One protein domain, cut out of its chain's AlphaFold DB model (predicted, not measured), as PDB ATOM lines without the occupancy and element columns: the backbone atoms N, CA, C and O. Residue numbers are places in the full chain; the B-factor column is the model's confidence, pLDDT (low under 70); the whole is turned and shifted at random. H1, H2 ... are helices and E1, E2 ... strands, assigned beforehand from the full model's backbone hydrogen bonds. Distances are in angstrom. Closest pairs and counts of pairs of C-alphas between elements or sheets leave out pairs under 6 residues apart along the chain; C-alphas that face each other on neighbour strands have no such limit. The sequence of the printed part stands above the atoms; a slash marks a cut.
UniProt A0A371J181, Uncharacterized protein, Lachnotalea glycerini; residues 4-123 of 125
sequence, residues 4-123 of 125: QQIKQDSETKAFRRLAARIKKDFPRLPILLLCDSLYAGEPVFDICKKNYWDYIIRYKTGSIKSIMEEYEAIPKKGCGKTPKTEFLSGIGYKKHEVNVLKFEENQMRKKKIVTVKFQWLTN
ATOM      1  N   GLN A   4      61.765  24.570 -18.244       62.03
ATOM      2  CA  GLN A   4      62.640  24.968 -17.136       62.03
ATOM      3  C   GLN A   4      63.852  24.039 -16.979       62.03
ATOM      4  O   GLN A   4      64.955  24.519 -16.732       62.03
ATOM      5  N   GLN A   5      63.668  22.731 -17.183       64.38
ATOM      6  CA  GLN A   5      64.758  21.754 -17.115       64.38
ATOM      7  C   GLN A   5      65.734  21.927 -18.282       64.38
ATOM      8  O   GLN A   5      66.942  21.858 -18.085       64.38
ATOM      9  N   ILE A   6      65.220  22.218 -19.480       69.62
ATOM     10  CA  ILE A   6      66.050  22.490 -20.663       69.62
ATOM     11  C   ILE A   6      66.892  23.755 -20.448       69.62
ATOM     12  O   ILE A   6      68.090  23.765 -20.730       69.62
ATOM     13  N   LYS A   7      66.286  24.814 -19.891       70.38
ATOM     14  CA  LYS A   7      67.005  26.051 -19.564       70.38
ATOM     15  C   LYS A   7      68.091  25.802 -18.517       70.38
ATOM     16  O   LYS A   7      69.226  26.218 -18.715       70.38
ATOM     17  N   GLN A   8      67.771  25.076 -17.447       66.62
ATOM     18  CA  GLN A   8      68.735  24.737 -16.400       66.62
ATOM     19  C   GLN A   8      69.910  23.899 -16.932       66.62
ATOM     20  O   GLN A   8      71.055  24.140 -16.547       66.62
ATOM     21  N   ASP A   9      69.657  22.958 -17.846       69.81
ATOM     22  CA  ASP A   9      70.702  22.140 -18.475       69.81
ATOM     23  C   ASP A   9      71.627  22.976 -19.379       69.81
ATOM     24  O   ASP A   9      72.850  22.820 -19.339       69.81
ATOM     25  N   SER A  10      71.070  23.934 -20.131       78.19
ATOM     26  CA  SER A  10      71.854  24.875 -20.945       78.19
ATOM     27  C   SER A  10      72.781  25.750 -20.091       78.19
ATOM     28  O   SER A  10      73.990  25.808 -20.343       78.19
ATOM     29  N   GLU A  11      72.244  26.359 -19.029       78.38
ATOM     30  CA  GLU A  11      73.005  27.204 -18.096       78.38
ATOM     31  C   GLU A  11      74.096  26.400 -17.375       78.38
ATOM     32  O   GLU A  11      75.252  26.815 -17.301       78.38
ATOM     33  N   THR A  12      73.774  25.186 -16.922       80.31
ATOM     34  CA  THR A  12      74.737  24.311 -16.237       80.31
ATOM     35  C   THR A  12      75.882  23.896 -17.161       80.31
ATOM     36  O   THR A  12      77.048  23.865 -16.750       80.31
ATOM     37  N   LYS A  13      75.587  23.595 -18.433       86.50
ATOM     38  CA  LYS A  13      76.611  23.289 -19.443       86.50
ATOM     39  C   LYS A  13      77.498  24.498 -19.729       86.50
ATOM     40  O   LYS A  13      78.712  24.335 -19.850       86.50
ATOM     41  N   ALA A  14      76.918  25.694 -19.822       87.62
ATOM     42  CA  ALA A  14      77.678  26.927 -19.991       87.62
ATOM     43  C   ALA A  14      78.600  27.188 -18.790       87.62
ATOM     44  O   ALA A  14      79.798  27.406 -18.980       87.62
ATOM     45  N   PHE A  15      78.078  27.043 -17.570       89.25
ATOM     46  CA  PHE A  15      78.847  27.190 -16.338       89.25
ATOM     47  C   PHE A  15      80.017  26.209 -16.254       89.25
ATOM     48  O   PHE A  15      81.132  26.614 -15.948       89.25
ATOM     49  N   ARG A  16      79.808  24.932 -16.601       89.56
ATOM     50  CA  ARG A  16      80.879  23.919 -16.636       89.56
ATOM     51  C   ARG A  16      82.046  24.333 -17.531       89.56
ATOM     52  O   ARG A  16      83.200  24.227 -17.119       89.56
ATOM     53  N   ARG A  17      81.751  24.823 -18.741       90.75
ATOM     54  CA  ARG A  17      82.783  25.303 -19.676       90.75
ATOM     55  C   ARG A  17      83.507  26.528 -19.123       90.75
ATOM     56  O   ARG A  17      84.732  26.599 -19.199       90.75
ATOM     57  N   LEU A  18      82.757  27.466 -18.546       91.50
ATOM     58  CA  LEU A  18      83.312  28.684 -17.966       91.50
ATOM     59  C   LEU A  18      84.217  28.377 -16.767       91.50
ATOM     60  O   LEU A  18      85.351  28.839 -16.730       91.50
ATOM     61  N   ALA A  19      83.758  27.548 -15.831       91.44
ATOM     62  CA  ALA A  19      84.515  27.169 -14.644       91.44
ATOM     63  C   ALA A  19      85.834  26.466 -15.002       91.44
ATOM     64  O   ALA A  19      86.869  26.762 -14.409       91.44
ATOM     65  N   ALA A  20      85.818  25.583 -16.008       92.00
ATOM     66  CA  ALA A  20      87.028  24.931 -16.502       92.00
ATOM     67  C   ALA A  20      88.039  25.942 -17.067       92.00
ATOM     68  O   ALA A  20      89.229  25.856 -16.766       92.00
ATOM     69  N   ARG A  21      87.568  26.927 -17.843       93.31
ATOM     70  CA  ARG A  21      88.421  27.988 -18.392       93.31
ATOM     71  C   ARG A  21      88.992  28.883 -17.293       93.31
ATOM     72  O   ARG A  21      90.197  29.084 -17.252       93.31
ATOM     73  N   ILE A  22      88.154  29.340 -16.364       92.19
ATOM     74  CA  ILE A  22      88.586  30.170 -15.232       92.19
ATOM     75  C   ILE A  22      89.657  29.446 -14.412       92.19
ATOM     76  O   ILE A  22      90.669  30.047 -14.078       92.19
ATOM     77  N   LYS A  23      89.479  28.154 -14.112       90.25
ATOM     78  CA  LYS A  23      90.465  27.404 -13.323       90.25
ATOM     79  C   LYS A  23      91.769  27.160 -14.086       90.25
ATOM     80  O   LYS A  23      92.823  27.105 -13.459       90.25
ATOM     81  N   LYS A  24      91.708  27.024 -15.414       93.31
ATOM     82  CA  LYS A  24      92.896  26.938 -16.273       93.31
ATOM     83  C   LYS A  24      93.687  28.248 -16.261       93.31
ATOM     84  O   LYS A  24      94.900  28.207 -16.089       93.31
ATOM     85  N   ASP A  25      92.998  29.374 -16.420       94.44
ATOM     86  CA  ASP A  25      93.628  30.692 -16.534       94.44
ATOM     87  C   ASP A  25      94.067  31.230 -15.151       94.44
ATOM     88  O   ASP A  25      95.098  31.886 -15.030       94.44
ATOM     89  N   PHE A  26      93.332  30.887 -14.085       92.62
ATOM     90  CA  PHE A  26      93.544  31.364 -12.713       92.62
ATOM     91  C   PHE A  26      93.510  30.217 -11.682       92.62
ATOM     92  O   PHE A  26      92.608  30.137 -10.842       92.62
ATOM     93  N   PRO A  27      94.502  29.309 -11.677       89.19
ATOM     94  CA  PRO A  27      94.451  28.085 -10.873       89.19
ATOM     95  C   PRO A  27      94.449  28.318  -9.357       89.19
ATOM     96  O   PRO A  27      93.889  27.503  -8.621       89.19
ATOM     97  N   ARG A  28      95.045  29.415  -8.876       90.50
ATOM     98  CA  ARG A  28      95.191  29.719  -7.438       90.50
ATOM     99  C   ARG A  28      94.317  30.873  -6.952       90.50
ATOM    100  O   ARG A  28      94.400  31.226  -5.783       90.50
ATOM    101  N   LEU A  29      93.526  31.482  -7.834       91.25
ATOM    102  CA  LEU A  29      92.705  32.627  -7.459       91.25
ATOM    103  C   LEU A  29      91.530  32.142  -6.590       91.25
ATOM    104  O   LEU A  29      90.784  31.266  -7.044       91.25
ATOM    105  N   PRO A  30      91.353  32.673  -5.365       88.62
ATOM    106  CA  PRO A  30      90.123  32.472  -4.610       88.62
ATOM    107  C   PRO A  30      88.978  33.198  -5.322       88.62
ATOM    108  O   PRO A  30      89.103  34.369  -5.678       88.62
ATOM    109  N   ILE A  31      87.876  32.492  -5.570       91.56
ATOM    110  CA  ILE A  31      86.732  33.016  -6.323       91.56
ATOM    111  C   ILE A  31      85.466  32.840  -5.495       91.56
ATOM    112  O   ILE A  31      85.214  31.759  -4.967       91.56
ATOM    113  N   LEU A  32      84.674  33.911  -5.450       91.88
ATOM    114  CA  LEU A  32      83.324  33.943  -4.904       91.88
ATOM    115  C   LEU A  32      82.323  34.110  -6.052       91.88
ATOM    116  O   LEU A  32      82.397  35.076  -6.813       91.88
ATOM    117  N   LEU A  33      81.375  33.185  -6.179       91.12
ATOM    118  CA  LEU A  33      80.343  33.225  -7.210       91.12
ATOM    119  C   LEU A  33      79.063  33.874  -6.693       91.12
ATOM    120  O   LEU A  33      78.466  33.392  -5.738       91.12
ATOM    121  N   LEU A  34      78.592  34.915  -7.374       91.75
ATOM    122  CA  LEU A  34      77.271  35.495  -7.143       91.75
ATOM    123  C   LEU A  34      76.333  35.067  -8.276       91.75
ATOM    124  O   LEU A  34      76.542  35.454  -9.427       91.75
ATOM    125  N   CYS A  35      75.317  34.257  -7.976       88.12
ATOM    126  CA  CYS A  35      74.448  33.678  -9.007       88.12
ATOM    127  C   CYS A  35      72.953  33.802  -8.690       88.12
ATOM    128  O   CYS A  35      72.547  34.014  -7.548       88.12
ATOM    129  N   ASP A  36      72.124  33.647  -9.723       86.25
ATOM    130  CA  ASP A  36      70.665  33.556  -9.588       86.25
ATOM    131  C   ASP A  36      70.216  32.128  -9.215       86.25
ATOM    132  O   ASP A  36      70.983  31.170  -9.334       86.25
ATOM    133  N   SER A  37      68.954  31.957  -8.819       82.69
ATOM    134  CA  SER A  37      68.421  30.705  -8.263       82.69
ATOM    135  C   SER A  37      68.481  29.511  -9.214       82.69
ATOM    136  O   SER A  37      68.458  28.366  -8.767       82.69
ATOM    137  N   LEU A  38      68.612  29.757 -10.520       81.69
ATOM    138  CA  LEU A  38      68.817  28.721 -11.536       81.69
ATOM    139  C   LEU A  38      70.130  27.945 -11.342       81.69
ATOM    140  O   LEU A  38      70.219  26.781 -11.734       81.69
ATOM    141  N   TYR A  39      71.123  28.573 -10.711       82.00
ATOM    142  CA  TYR A  39      72.435  27.993 -10.443       82.00
ATOM    143  C   TYR A  39      72.492  27.210  -9.131       82.00
ATOM    144  O   TYR A  39      73.512  26.595  -8.843       82.00
ATOM    145  N   ALA A  40      71.405  27.154  -8.356       80.00
ATOM    146  CA  ALA A  40      71.325  26.338  -7.145       80.00
ATOM    147  C   ALA A  40      71.153  24.828  -7.471       80.00
ATOM    148  O   ALA A  40      70.338  24.105  -6.907       80.00
ATOM    149  N   GLY A  41      71.904  24.330  -8.450       80.50
ATOM    150  CA  GLY A  41      71.923  22.931  -8.852       80.50
ATOM    151  C   GLY A  41      73.113  22.189  -8.253       80.50
ATOM    152  O   GLY A  41      74.197  22.745  -8.096       80.50
ATOM    153  N   GLU A  42      72.938  20.889  -8.022       82.12
ATOM    154  CA  GLU A  42      74.013  19.983  -7.594       82.12
ATOM    155  C   GLU A  42      75.292  20.092  -8.456       82.12
ATOM    156  O   GLU A  42      76.374  20.201  -7.882       82.12
ATOM    157  N   PRO A  43      75.223  20.197  -9.803       85.06
ATOM    158  CA  PRO A  43      76.429  20.355 -10.614       85.06
ATOM    159  C   PRO A  43      77.236  21.621 -10.312       85.06
ATOM    160  O   PRO A  43      78.452  21.613 -10.477       85.06
ATOM    161  N   VAL A  44      76.572  22.713  -9.920       86.75
ATOM    162  CA  VAL A  44      77.242  23.975  -9.584       86.75
ATOM    163  C   VAL A  44      77.933  23.829  -8.235       86.75
ATOM    164  O   VAL A  44      79.121  24.134  -8.136       86.75
ATOM    165  N   PHE A  45      77.242  23.277  -7.235       87.25
ATOM    166  CA  PHE A  45      77.815  23.024  -5.909       87.25
ATOM    167  C   PHE A  45      79.015  22.072  -5.954       87.25
ATOM    168  O   PHE A  45      80.028  22.338  -5.308       87.25
ATOM    169  N   ASP A  46      78.955  21.018  -6.772       89.38
ATOM    170  CA  ASP A  46      80.075  20.095  -6.993       89.38
ATOM    171  C   ASP A  46      81.322  20.798  -7.533       89.38
ATOM    172  O   ASP A  46      82.436  20.560  -7.064       89.38
ATOM    173  N   ILE A  47      81.142  21.677  -8.520       90.81
ATOM    174  CA  ILE A  47      82.244  22.422  -9.133       90.81
ATOM    175  C   ILE A  47      82.837  23.412  -8.133       90.81
ATOM    176  O   ILE A  47      84.060  23.490  -8.023       90.81
ATOM    177  N   CYS A  48      81.993  24.130  -7.387       90.62
ATOM    178  CA  CYS A  48      82.448  25.068  -6.362       90.62
ATOM    179  C   CYS A  48      83.267  24.344  -5.290       90.62
ATOM    180  O   CYS A  48      84.402  24.729  -5.020       90.62
ATOM    181  N   LYS A  49      82.753  23.218  -4.774       88.81
ATOM    182  CA  LYS A  49      83.446  22.391  -3.777       88.81
ATOM    183  C   LYS A  49      84.775  21.848  -4.303       88.81
ATOM    184  O   LYS A  49      85.783  21.941  -3.615       88.81
ATOM    185  N   LYS A  50      84.803  21.325  -5.535       90.75
ATOM    186  CA  LYS A  50      86.032  20.808  -6.165       90.75
ATOM    187  C   LYS A  50      87.094  21.894  -6.358       90.75
ATOM    188  O   LYS A  50      88.285  21.609  -6.260       90.75
ATOM    189  N   ASN A  51      86.670  23.118  -6.662       90.38
ATOM    190  CA  ASN A  51      87.573  24.230  -6.943       90.38
ATOM    191  C   ASN A  51      87.934  25.068  -5.710       90.38
ATOM    192  O   ASN A  51      88.765  25.967  -5.860       90.38
ATOM    193  N   TYR A  52      87.362  24.762  -4.538       89.75
ATOM    194  CA  TYR A  52      87.420  25.589  -3.327       89.75
ATOM    195  C   TYR A  52      86.939  27.021  -3.588       89.75
ATOM    196  O   TYR A  52      87.599  27.993  -3.229       89.75
ATOM    197  N   TRP A  53      85.821  27.145  -4.302       93.31
ATOM    198  CA  TRP A  53      85.169  28.422  -4.560       93.31
ATOM    199  C   TRP A  53      83.974  28.596  -3.643       93.31
ATOM    200  O   TRP A  53      83.165  27.679  -3.484       93.31
ATOM    201  N   ASP A  54      83.850  29.801  -3.110       92.94
ATOM    202  CA  ASP A  54      82.697  30.203  -2.330       92.94
ATOM    203  C   ASP A  54      81.567  30.656  -3.252       92.94
ATOM    204  O   ASP A  54      81.778  31.019  -4.415       92.94
ATOM    205  N   TYR A  55      80.340  30.658  -2.745       92.19
ATOM    206  CA  TYR A  55      79.186  31.131  -3.492       92.19
ATOM    207  C   TYR A  55      78.168  31.859  -2.617       92.19
ATOM    208  O   TYR A  55      77.994  31.587  -1.431       92.19
ATOM    209  N   ILE A  56      77.443  32.769  -3.256       91.88
ATOM    210  CA  ILE A  56      76.221  33.403  -2.781       91.88
ATOM    211  C   ILE A  56      75.218  33.264  -3.922       91.88
ATOM    212  O   ILE A  56      75.318  33.920  -4.958       91.88
ATOM    213  N   ILE A  57      74.238  32.387  -3.758       89.88
ATOM    214  CA  ILE A  57      73.212  32.160  -4.770       89.88
ATOM    215  C   ILE A  57      71.910  32.740  -4.258       89.88
ATOM    216  O   ILE A  57      71.415  32.342  -3.205       89.88
ATOM    217  N   ARG A  58      71.331  33.676  -5.009       87.75
ATOM    218  CA  ARG A  58      69.993  34.176  -4.714       87.75
ATOM    219  C   ARG A  58      69.017  33.012  -4.792       87.75
ATOM    220  O   ARG A  58      68.928  32.335  -5.807       87.75
ATOM    221  N   TYR A  59      68.241  32.815  -3.742       81.00
ATOM    222  CA  TYR A  59      67.215  31.796  -3.686       81.00
ATOM    223  C   TYR A  59      65.835  32.424  -3.892       81.00
ATOM    224  O   TYR A  59      65.499  33.451  -3.299       81.00
ATOM    225  N   LYS A  60      65.027  31.815  -4.763       71.56
ATOM    226  CA  LYS A  60      63.618  32.168  -4.942       71.56
ATOM    227  C   LYS A  60      62.770  30.994  -4.482       71.56
ATOM    228  O   LYS A  60      63.007  29.854  -4.880       71.56
ATOM    229  N   THR A  61      61.762  31.290  -3.670       65.56
ATOM    230  CA  THR A  61      60.804  30.304  -3.169       65.56
ATOM    231  C   THR A  61      60.215  29.499  -4.334       65.56
ATOM    232  O   THR A  61      59.666  30.074  -5.275       65.56
ATOM    233  N   GLY A  62      60.377  28.173  -4.287       62.69
ATOM    234  CA  GLY A  62      59.923  27.244  -5.326       62.69
ATOM    235  C   GLY A  62      61.004  26.735  -6.285       62.69
ATOM    236  O   GLY A  62      60.720  25.803  -7.033       62.69
ATOM    237  N   SER A  63      62.233  27.271  -6.259       61.44
ATOM    238  CA  SER A  63      63.332  26.728  -7.075       61.44
ATOM    239  C   SER A  63      63.800  25.350  -6.590       61.44
ATOM    240  O   SER A  63      64.110  24.505  -7.424       61.44
ATOM    241  N   ILE A  64      63.841  25.098  -5.274       66.69
ATOM    242  CA  ILE A  64      64.277  23.813  -4.699       66.69
ATOM    243  C   ILE A  64      63.432  23.484  -3.470       66.69
ATOM    244  O   ILE A  64      63.654  24.011  -2.383       66.69
ATOM    245  N   LYS A  65      62.448  22.598  -3.632       64.75
ATOM    246  CA  LYS A  65      61.504  22.282  -2.551       64.75
ATOM    247  C   LYS A  65      62.192  21.715  -1.301       64.75
ATOM    248  O   LYS A  65      61.919  22.206  -0.215       64.75
ATOM    249  N   SER A  66      63.167  20.821  -1.469       68.75
ATOM    250  CA  SER A  66      63.809  20.129  -0.343       68.75
ATOM    251  C   SER A  66      64.574  21.049   0.613       68.75
ATOM    252  O   SER A  66      64.488  20.871   1.820       68.75
ATOM    253  N   ILE A  67      65.270  22.080   0.110       71.69
ATOM    254  CA  ILE A  67      65.982  23.041   0.979       71.69
ATOM    255  C   ILE A  67      64.988  23.833   1.831       71.69
ATOM    256  O   ILE A  67      65.265  24.142   2.985       71.69
ATOM    257  N   MET A  68      63.827  24.178   1.263       68.81
ATOM    258  CA  MET A  68      62.788  24.890   2.008       68.81
ATOM    259  C   MET A  68      62.141  24.000   3.063       68.81
ATOM    260  O   MET A  68      61.899  24.485   4.159       68.81
ATOM    261  N   GLU A  69      61.901  22.725   2.758       71.06
ATOM    262  CA  GLU A  69      61.350  21.762   3.720       71.06
ATOM    263  C   GLU A  69      62.286  21.586   4.923       71.06
ATOM    264  O   GLU A  69      61.841  21.701   6.064       71.06
ATOM    265  N   GLU A  70      63.593  21.413   4.691       70.25
ATOM    266  CA  GLU A  70      64.576  21.336   5.780       70.25
ATOM    267  C   GLU A  70      64.694  22.660   6.556       70.25
ATOM    268  O   GLU A  70      64.750  22.661   7.785       70.25
ATOM    269  N   TYR A  71      64.657  23.806   5.866       71.00
ATOM    270  CA  TYR A  71      64.667  25.126   6.506       71.00
ATOM    271  C   TYR A  71      63.429  25.385   7.379       71.00
ATOM    272  O   TYR A  71      63.520  26.034   8.425       71.00
ATOM    273  N   GLU A  72      62.251  24.944   6.936       71.06
ATOM    274  CA  GLU A  72      60.994  25.084   7.676       71.06
ATOM    275  C   GLU A  72      60.916  24.112   8.855       71.06
ATOM    276  O   GLU A  72      60.384  24.483   9.902       71.06
ATOM    277  N   ALA A  73      61.503  22.920   8.724       73.19
ATOM    278  CA  ALA A  73      61.569  21.922   9.787       73.19
ATOM    279  C   ALA A  73      62.449  22.347  10.973       73.19
ATOM    280  O   ALA A  73      62.286  21.809  12.068       73.19
ATOM    281  N   ILE A  74      63.367  23.306  10.790       71.94
ATOM    282  CA  ILE A  74      64.264  23.775  11.850       71.94
ATOM    283  C   ILE A  74      63.627  24.966  12.598       71.94
ATOM    284  O   ILE A  74      63.547  26.076  12.058       71.94
ATOM    285  N   PRO A  75      63.200  24.787  13.867       58.62
ATOM    286  CA  PRO A  75      62.491  25.823  14.621       58.62
ATOM    287  C   PRO A  75      63.422  26.914  15.168       58.62
ATOM    288  O   PRO A  75      62.987  28.042  15.393       58.62
ATOM    289  N   LYS A  76      64.708  26.603  15.385       61.59
ATOM    290  CA  LYS A  76      65.717  27.557  15.865       61.59
ATOM    291  C   LYS A  76      66.523  28.101  14.696       61.59
ATOM    292  O   LYS A  76      67.367  27.408  14.142       61.59
ATOM    293  N   LYS A  77      66.287  29.366  14.368       70.75
ATOM    294  CA  LYS A  77      67.041  30.110  13.357       70.75
ATOM    295  C   LYS A  77      67.874  31.162  14.070       70.75
ATOM    296  O   LYS A  77      67.406  31.765  15.036       70.75
ATOM    297  N   GLY A  78      69.113  31.356  13.633       61.69
ATOM    298  CA  GLY A  78      69.941  32.438  14.140       61.69
ATOM    299  C   GLY A  78      69.302  33.771  13.774       61.69
ATOM    300  O   GLY A  78      68.942  33.994  12.619       61.69
ATOM    301  N   CYS A  79      69.148  34.662  14.746       62.44
ATOM    302  CA  CYS A  79      68.754  36.038  14.477       62.44
ATOM    303  C   CYS A  79      70.024  36.850  14.234       62.44
ATOM    304  O   CYS A  79      70.905  36.907  15.094       62.44
ATOM    305  N   GLY A  80      70.135  37.472  13.062       60.62
ATOM    306  CA  GLY A  80      71.178  38.468  12.835       60.62
ATOM    307  C   GLY A  80      70.956  39.707  13.711       60.62
ATOM    308  O   GLY A  80      69.929  39.854  14.371       60.62
ATOM    309  N   LYS A  81      71.909  40.646  13.691       60.00
ATOM    310  CA  LYS A  81      71.813  41.911  14.451       60.00
ATOM    311  C   LYS A  81      70.570  42.742  14.091       60.00
ATOM    312  O   LYS A  81      70.174  43.614  14.858       60.00
ATOM    313  N   THR A  82      69.962  42.476  12.937       61.22
ATOM    314  CA  THR A  82      68.749  43.140  12.465       61.22
ATOM    315  C   THR A  82      67.522  42.273  12.783       61.22
ATOM    316  O   THR A  82      67.535  41.078  12.481       61.22
ATOM    317  N   PRO A  83      66.403  42.840  13.274       62.31
ATOM    318  CA  PRO A  83      65.205  42.073  13.653       62.31
ATOM    319  C   PRO A  83      64.558  41.244  12.529       62.31
ATOM    320  O   PRO A  83      63.640  40.475  12.786       62.31
ATOM    321  N   LYS A  84      64.984  41.435  11.274       74.81
ATOM    322  CA  LYS A  84      64.405  40.812  10.074       74.81
ATOM    323  C   LYS A  84      65.392  39.936   9.303       74.81
ATOM    324  O   LYS A  84      65.135  39.602   8.148       74.81
ATOM    325  N   THR A  85      66.540  39.627   9.906       77.00
ATOM    326  CA  THR A  85      67.551  38.726   9.339       77.00
ATOM    327  C   THR A  85      67.528  37.396  10.074       77.00
ATOM    328  O   THR A  85      67.819  37.353  11.269       77.00
ATOM    329  N   GLU A  86      67.224  36.326   9.349       81.62
ATOM    330  CA  GLU A  86      67.355  34.944   9.804       81.62
ATOM    331  C   GLU A  86      68.578  34.333   9.106       81.62
ATOM    332  O   GLU A  86      68.721  34.438   7.886       81.62
ATOM    333  N   PHE A  87      69.464  33.700   9.865       81.81
ATOM    334  CA  PHE A  87      70.592  32.939   9.342       81.81
ATOM    335  C   PHE A  87      70.545  31.526   9.906       81.81
ATOM    336  O   PHE A  87      70.388  31.328  11.112       81.81
ATOM    337  N   LEU A  88      70.672  30.542   9.028       81.06
ATOM    338  CA  LEU A  88      70.700  29.141   9.403       81.06
ATOM    339  C   LEU A  88      71.854  28.464   8.679       81.06
ATOM    340  O   LEU A  88      71.869  28.405   7.452       81.06
ATOM    341  N   SER A  89      72.822  27.979   9.443       80.94
ATOM    342  CA  SER A  89      73.941  27.201   8.927       80.94
ATOM    343  C   SER A  89      73.631  25.711   8.965       80.94
ATOM    344  O   SER A  89      72.869  25.261   9.823       80.94
ATOM    345  N   GLY A  90      74.275  24.942   8.094       77.00
ATOM    346  CA  GLY A  90      74.282  23.489   8.231       77.00
ATOM    347  C   GLY A  90      73.060  22.765   7.672       77.00
ATOM    348  O   GLY A  90      72.733  21.680   8.144       77.00
ATOM    349  N   ILE A  91      72.349  23.351   6.704       78.12
ATOM    350  CA  ILE A  91      71.187  22.690   6.102       78.12
ATOM    351  C   ILE A  91      71.666  21.630   5.120       78.12
ATOM    352  O   ILE A  91      72.475  21.913   4.228       78.12
ATOM    353  N   GLY A  92      71.140  20.417   5.271       73.44
ATOM    354  CA  GLY A  92      71.361  19.342   4.329       73.44
ATOM    355  C   GLY A  92      70.751  19.697   2.977       73.44
ATOM    356  O   GLY A  92      69.618  20.139   2.832       73.44
ATOM    357  N   TYR A  93      71.523  19.528   1.917       72.56
ATOM    358  CA  TYR A  93      70.983  19.532   0.575       72.56
ATOM    359  C   TYR A  93      71.625  18.427  -0.239       72.56
ATOM    360  O   TYR A  93      72.709  18.576  -0.817       72.56
ATOM    361  N   LYS A  94      70.920  17.294  -0.304       72.81
ATOM    362  CA  LYS A  94      71.415  16.055  -0.908       72.81
ATOM    363  C   LYS A  94      72.737  15.614  -0.258       72.81
ATOM    364  O   LYS A  94      72.722  15.015   0.804       72.81
ATOM    365  N   LYS A  95      73.870  15.914  -0.900       78.50
ATOM    366  CA  LYS A  95      75.240  15.580  -0.467       78.50
ATOM    367  C   LYS A  95      76.064  16.806  -0.049       78.50
ATOM    368  O   LYS A  95      77.268  16.695   0.188       78.50
ATOM    369  N   HIS A  96      75.444  17.982  -0.052       78.38
ATOM    370  CA  HIS A  96      76.071  19.250   0.292       78.38
ATOM    371  C   HIS A  96      75.449  19.807   1.559       78.38
ATOM    372  O   HIS A  96      74.271  19.595   1.820       78.38
ATOM    373  N   GLU A  97      76.248  20.547   2.307       81.88
ATOM    374  CA  GLU A  97      75.776  21.372   3.404       81.88
ATOM    375  C   GLU A  97      75.751  22.820   2.913       81.88
ATOM    376  O   GLU A  97      76.699  23.266   2.253       81.88
ATOM    377  N   VAL A  98      74.644  23.519   3.156       84.50
ATOM    378  CA  VAL A  98      74.446  24.901   2.715       84.50
ATOM    379  C   VAL A  98      73.947  25.766   3.865       84.50
ATOM    380  O   VAL A  98      73.154  25.336   4.702       84.50
ATOM    381  N   ASN A  99      74.377  27.019   3.871       87.75
ATOM    382  CA  ASN A  99      73.901  28.042   4.787       87.75
ATOM    383  C   ASN A  99      72.830  28.873   4.080       87.75
ATOM    384  O   ASN A  99      72.965  29.225   2.904       87.75
ATOM    385  N   VAL A 100      71.763  29.202   4.797       85.75
ATOM    386  CA  VAL A 100      70.646  29.999   4.298       85.75
ATOM    387  C   VAL A 100      70.602  31.320   5.041       85.75
ATOM    388  O   VAL A 100      70.437  31.366   6.259       85.75
ATOM    389  N   LEU A 101      70.696  32.405   4.280       86.38
ATOM    390  CA  LEU A 101      70.434  33.752   4.758       86.38
ATOM    391  C   LEU A 101      69.068  34.192   4.246       86.38
ATOM    392  O   LEU A 101      68.796  34.138   3.047       86.38
ATOM    393  N   LYS A 102      68.219  34.680   5.142       84.25
ATOM    394  CA  LYS A 102      66.910  35.226   4.811       84.25
ATOM    395  C   LYS A 102      66.775  36.624   5.393       84.25
ATOM    396  O   LYS A 102      67.107  36.882   6.545       84.25
ATOM    397  N   PHE A 103      66.254  37.524   4.575       84.38
ATOM    398  CA  PHE A 103      65.946  38.890   4.947       84.38
ATOM    399  C   PHE A 103      64.531  39.237   4.507       84.38
ATOM    400  O   PHE A 103      64.146  38.981   3.365       84.38
ATOM    401  N   GLU A 104      63.755  39.829   5.404       82.56
ATOM    402  CA  GLU A 104      62.415  40.314   5.088       82.56
ATOM    403  C   GLU A 104      62.358  41.836   5.185       82.56
ATOM    404  O   GLU A 104      62.806  42.444   6.156       82.56
ATOM    405  N   GLU A 105      61.763  42.469   4.182       83.25
ATOM    406  CA  GLU A 105      61.577  43.914   4.156       83.25
ATOM    407  C   GLU A 105      60.146  44.262   3.763       83.25
ATOM    408  O   GLU A 105      59.568  43.677   2.850       83.25
ATOM    409  N   ASN A 106      59.575  45.258   4.437       84.31
ATOM    410  CA  ASN A 106      58.281  45.804   4.054       84.31
ATOM    411  C   ASN A 106      58.517  46.948   3.077       84.31
ATOM    412  O   ASN A 106      59.074  47.975   3.457       84.31
ATOM    413  N   GLN A 107      58.071  46.782   1.837       80.69
ATOM    414  CA  GLN A 107      58.144  47.823   0.820       80.69
ATOM    415  C   GLN A 107      56.747  48.353   0.508       80.69
ATOM    416  O   GLN A 107      55.788  47.592   0.356       80.69
ATOM    417  N   MET A 108      56.631  49.672   0.367       75.88
ATOM    418  CA  MET A 108      55.398  50.295  -0.098       75.88
ATOM    419  C   MET A 108      55.359  50.235  -1.628       75.88
ATOM    420  O   MET A 108      56.143  50.889  -2.312       75.88
ATOM    421  N   ARG A 109      54.435  49.449  -2.188       74.00
ATOM    422  CA  ARG A 109      54.188  49.385  -3.636       74.00
ATOM    423  C   ARG A 109      52.726  49.698  -3.911       74.00
ATOM    424  O   ARG A 109      51.840  49.056  -3.357       74.00
ATOM    425  N   LYS A 110      52.463  50.677  -4.783       69.50
ATOM    426  CA  LYS A 110      51.101  51.069  -5.204       69.50
ATOM    427  C   LYS A 110      50.133  51.278  -4.017       69.50
ATOM    428  O   LYS A 110      49.045  50.711  -4.006       69.50
ATOM    429  N   LYS A 111      50.543  52.057  -3.002       74.38
ATOM    430  CA  LYS A 111      49.786  52.329  -1.753       74.38
ATOM    431  C   LYS A 111      49.448  51.096  -0.885       74.38
ATOM    432  O   LYS A 111      48.675  51.219   0.057       74.38
ATOM    433  N   LYS A 112      50.033  49.923  -1.154       77.44
ATOM    434  CA  LYS A 112      49.927  48.724  -0.306       77.44
ATOM    435  C   LYS A 112      51.288  48.386   0.303       77.44
ATOM    436  O   LYS A 112      52.319  48.529  -0.356       77.44
ATOM    437  N   ILE A 113      51.286  47.936   1.556       80.00
ATOM    438  CA  ILE A 113      52.476  47.380   2.208       80.00
ATOM    439  C   ILE A 113      52.640  45.950   1.695       80.00
ATOM    440  O   ILE A 113      51.737  45.130   1.846       80.00
ATOM    441  N   VAL A 114      53.770  45.663   1.052       83.75
ATOM    442  CA  VAL A 114      54.117  44.327   0.559       83.75
ATOM    443  C   VAL A 114      55.377  43.867   1.274       83.75
ATOM    444  O   VAL A 114      56.414  44.524   1.197       83.75
ATOM    445  N   THR A 115      55.297  42.724   1.947       80.94
ATOM    446  CA  THR A 115      56.469  42.069   2.529       80.94
ATOM    447  C   THR A 115      57.230  41.336   1.428       80.94
ATOM    448  O   THR A 115      56.723  40.396   0.814       80.94
ATOM    449  N   VAL A 116      58.450  41.789   1.156       82.44
ATOM    450  CA  VAL A 116      59.380  41.187   0.205       82.44
ATOM    451  C   VAL A 116      60.356  40.314   0.978       82.44
ATOM    452  O   VAL A 116      61.000  40.767   1.922       82.44
ATOM    453  N   LYS A 117      60.462  39.052   0.564       82.62
ATOM    454  CA  LYS A 117      61.398  38.084   1.135       82.62
ATOM    455  C   LYS A 117      62.594  37.935   0.205       82.62
ATOM    456  O   LYS A 117      62.433  37.638  -0.980       82.62
ATOM    457  N   PHE A 118      63.780  38.125   0.753       84.94
ATOM    458  CA  PHE A 118      65.051  37.856   0.105       84.94
ATOM    459  C   PHE A 118      65.689  36.650   0.778       84.94
ATOM    460  O   PHE A 118      65.702  36.548   2.001       84.94
ATOM    461  N   GLN A 119      66.171  35.713  -0.026       86.19
ATOM    462  CA  GLN A 119      66.792  34.489   0.454       86.19
ATOM    463  C   GLN A 119      68.071  34.257  -0.347       86.19
ATOM    464  O   GLN A 119      68.104  34.526  -1.551       86.19
ATOM    465  N   TRP A 120      69.104  33.744   0.306       88.81
ATOM    466  CA  TRP A 120      70.374  33.384  -0.305       88.81
ATOM    467  C   TRP A 120      70.877  32.060   0.257       88.81
ATOM    468  O   TRP A 120      70.700  31.781   1.439       88.81
ATOM    469  N   LEU A 121      71.518  31.275  -0.606       88.38
ATOM    470  CA  LEU A 121      72.290  30.092  -0.247       88.38
ATOM    471  C   LEU A 121      73.770  30.441  -0.314       88.38
ATOM    472  O   LEU A 121      74.217  31.039  -1.296       88.38
ATOM    473  N   THR A 122      74.535  30.049   0.690       89.75
ATOM    474  CA  THR A 122      75.976  30.279   0.734       89.75
ATOM    475  C   THR A 122      76.688  29.149   1.461       89.75
ATOM    476  O   THR A 122      76.078  28.435   2.244       89.75
ATOM    477  N   ASN A 123      77.973  28.964   1.192       88.06
ATOM    478  CA  ASN A 123      78.855  28.083   1.959       88.06
ATOM    479  C   ASN A 123      79.788  28.862   2.901       88.06
ATOM    480  O   ASN A 123      80.638  28.251   3.542       88.06
TER     481      ASN A 123
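AT A GLANCE: This is residues 4 to 123 of the 125 residues of an uncharacterized protein of Lachnotalea glycerini (UniProt A0A371J181). Picture a twisted sheet of five strands with two helices over one face, H2 along E2 and H3 across E3, and a third, long helix H1 side by side with H2 but off the sheet. Beyond the other strands, the long hairpin of E4 and E5 runs on as a pair to one end of the longest axis, and H1 reaches the other end. The printed part has 120 residues, with three named helices and five named strands in the order H1 E1 H2 E2 H3 E3 E4 E5; the sheet's order is E1 E2 E5 E4 E3, mixed, and the class is mixed, helices and strands. The whole is only just compact, close to loose, with a radius of gyration of the C-alphas of 16.2 A, and elongated, spanning 49 by 32 by 25 A.

HOW THE PARTS SIT: Start with H1, residues 4 to 25; it touches H2, residues 42 to 51, at a shallow tilt of 8 degrees, the same way, with the C-alphas of Thr 12 and Pro 43 closest at 7.1 A. E1, residues 32 to 35, is the parallel neighbour of E2, residues 54 to 59; look at N 33 and O 54, 2.8 A apart. E1, H2 and E2 make a strand-helix-strand unit, parallel neighbour strands with a helix between, its crossover right-handed. H2 is on the sheet at a height of 7.8 A, only just over E2, with 3 of its 10 C-alphas falling on it. H3, residues 65 to 73, is on the sheet at a height of 8.6 A, over E3, residues 85 to 93; the closest C-alphas are those of Ile 67 and Tyr 93, 6.1 A. H2 and H3 on one face of the sheet make two layers, helices over strands. E3, E4, residues 96 to 109, and E5, residues 112 to 122, form a meander, each strand the antiparallel neighbour of the one before; find N 88 and O 100 at 2.9 A, and N 105 and O 116 at 2.9 A. E5 is antiparallel to E2, with N 57 and O 121 at 2.8 A. In H1, H2 and H3 every O i to N i+4 pair is within hydrogen-bond range.

IN THESE COORDINATES: Find C-alpha 4 at (62.640, 24.968, -17.136); from there H1 runs 31.5 A to C-alpha 25. E1 measures 9.8 A, H2 14.2 A, E2 15.6 A and H3 12.3 A. E3, 21.4 A, bends by 69 degrees at residue 90. E4, 37.4 A, bends by 56 degrees at residue 106. E5 runs 31.9 A to C-alpha 122 at (75.976, 30.279, 0.734).

THE WHOLE: The C-alphas farthest apart are those of Lys 24 and Lys 111, 52.1 A. The printed part has no cut, and the link from H3 to E3, 11 residues, is long. Look for pLDDT under 70 in 21 residues, among them 61 to 66 and 78 to 83.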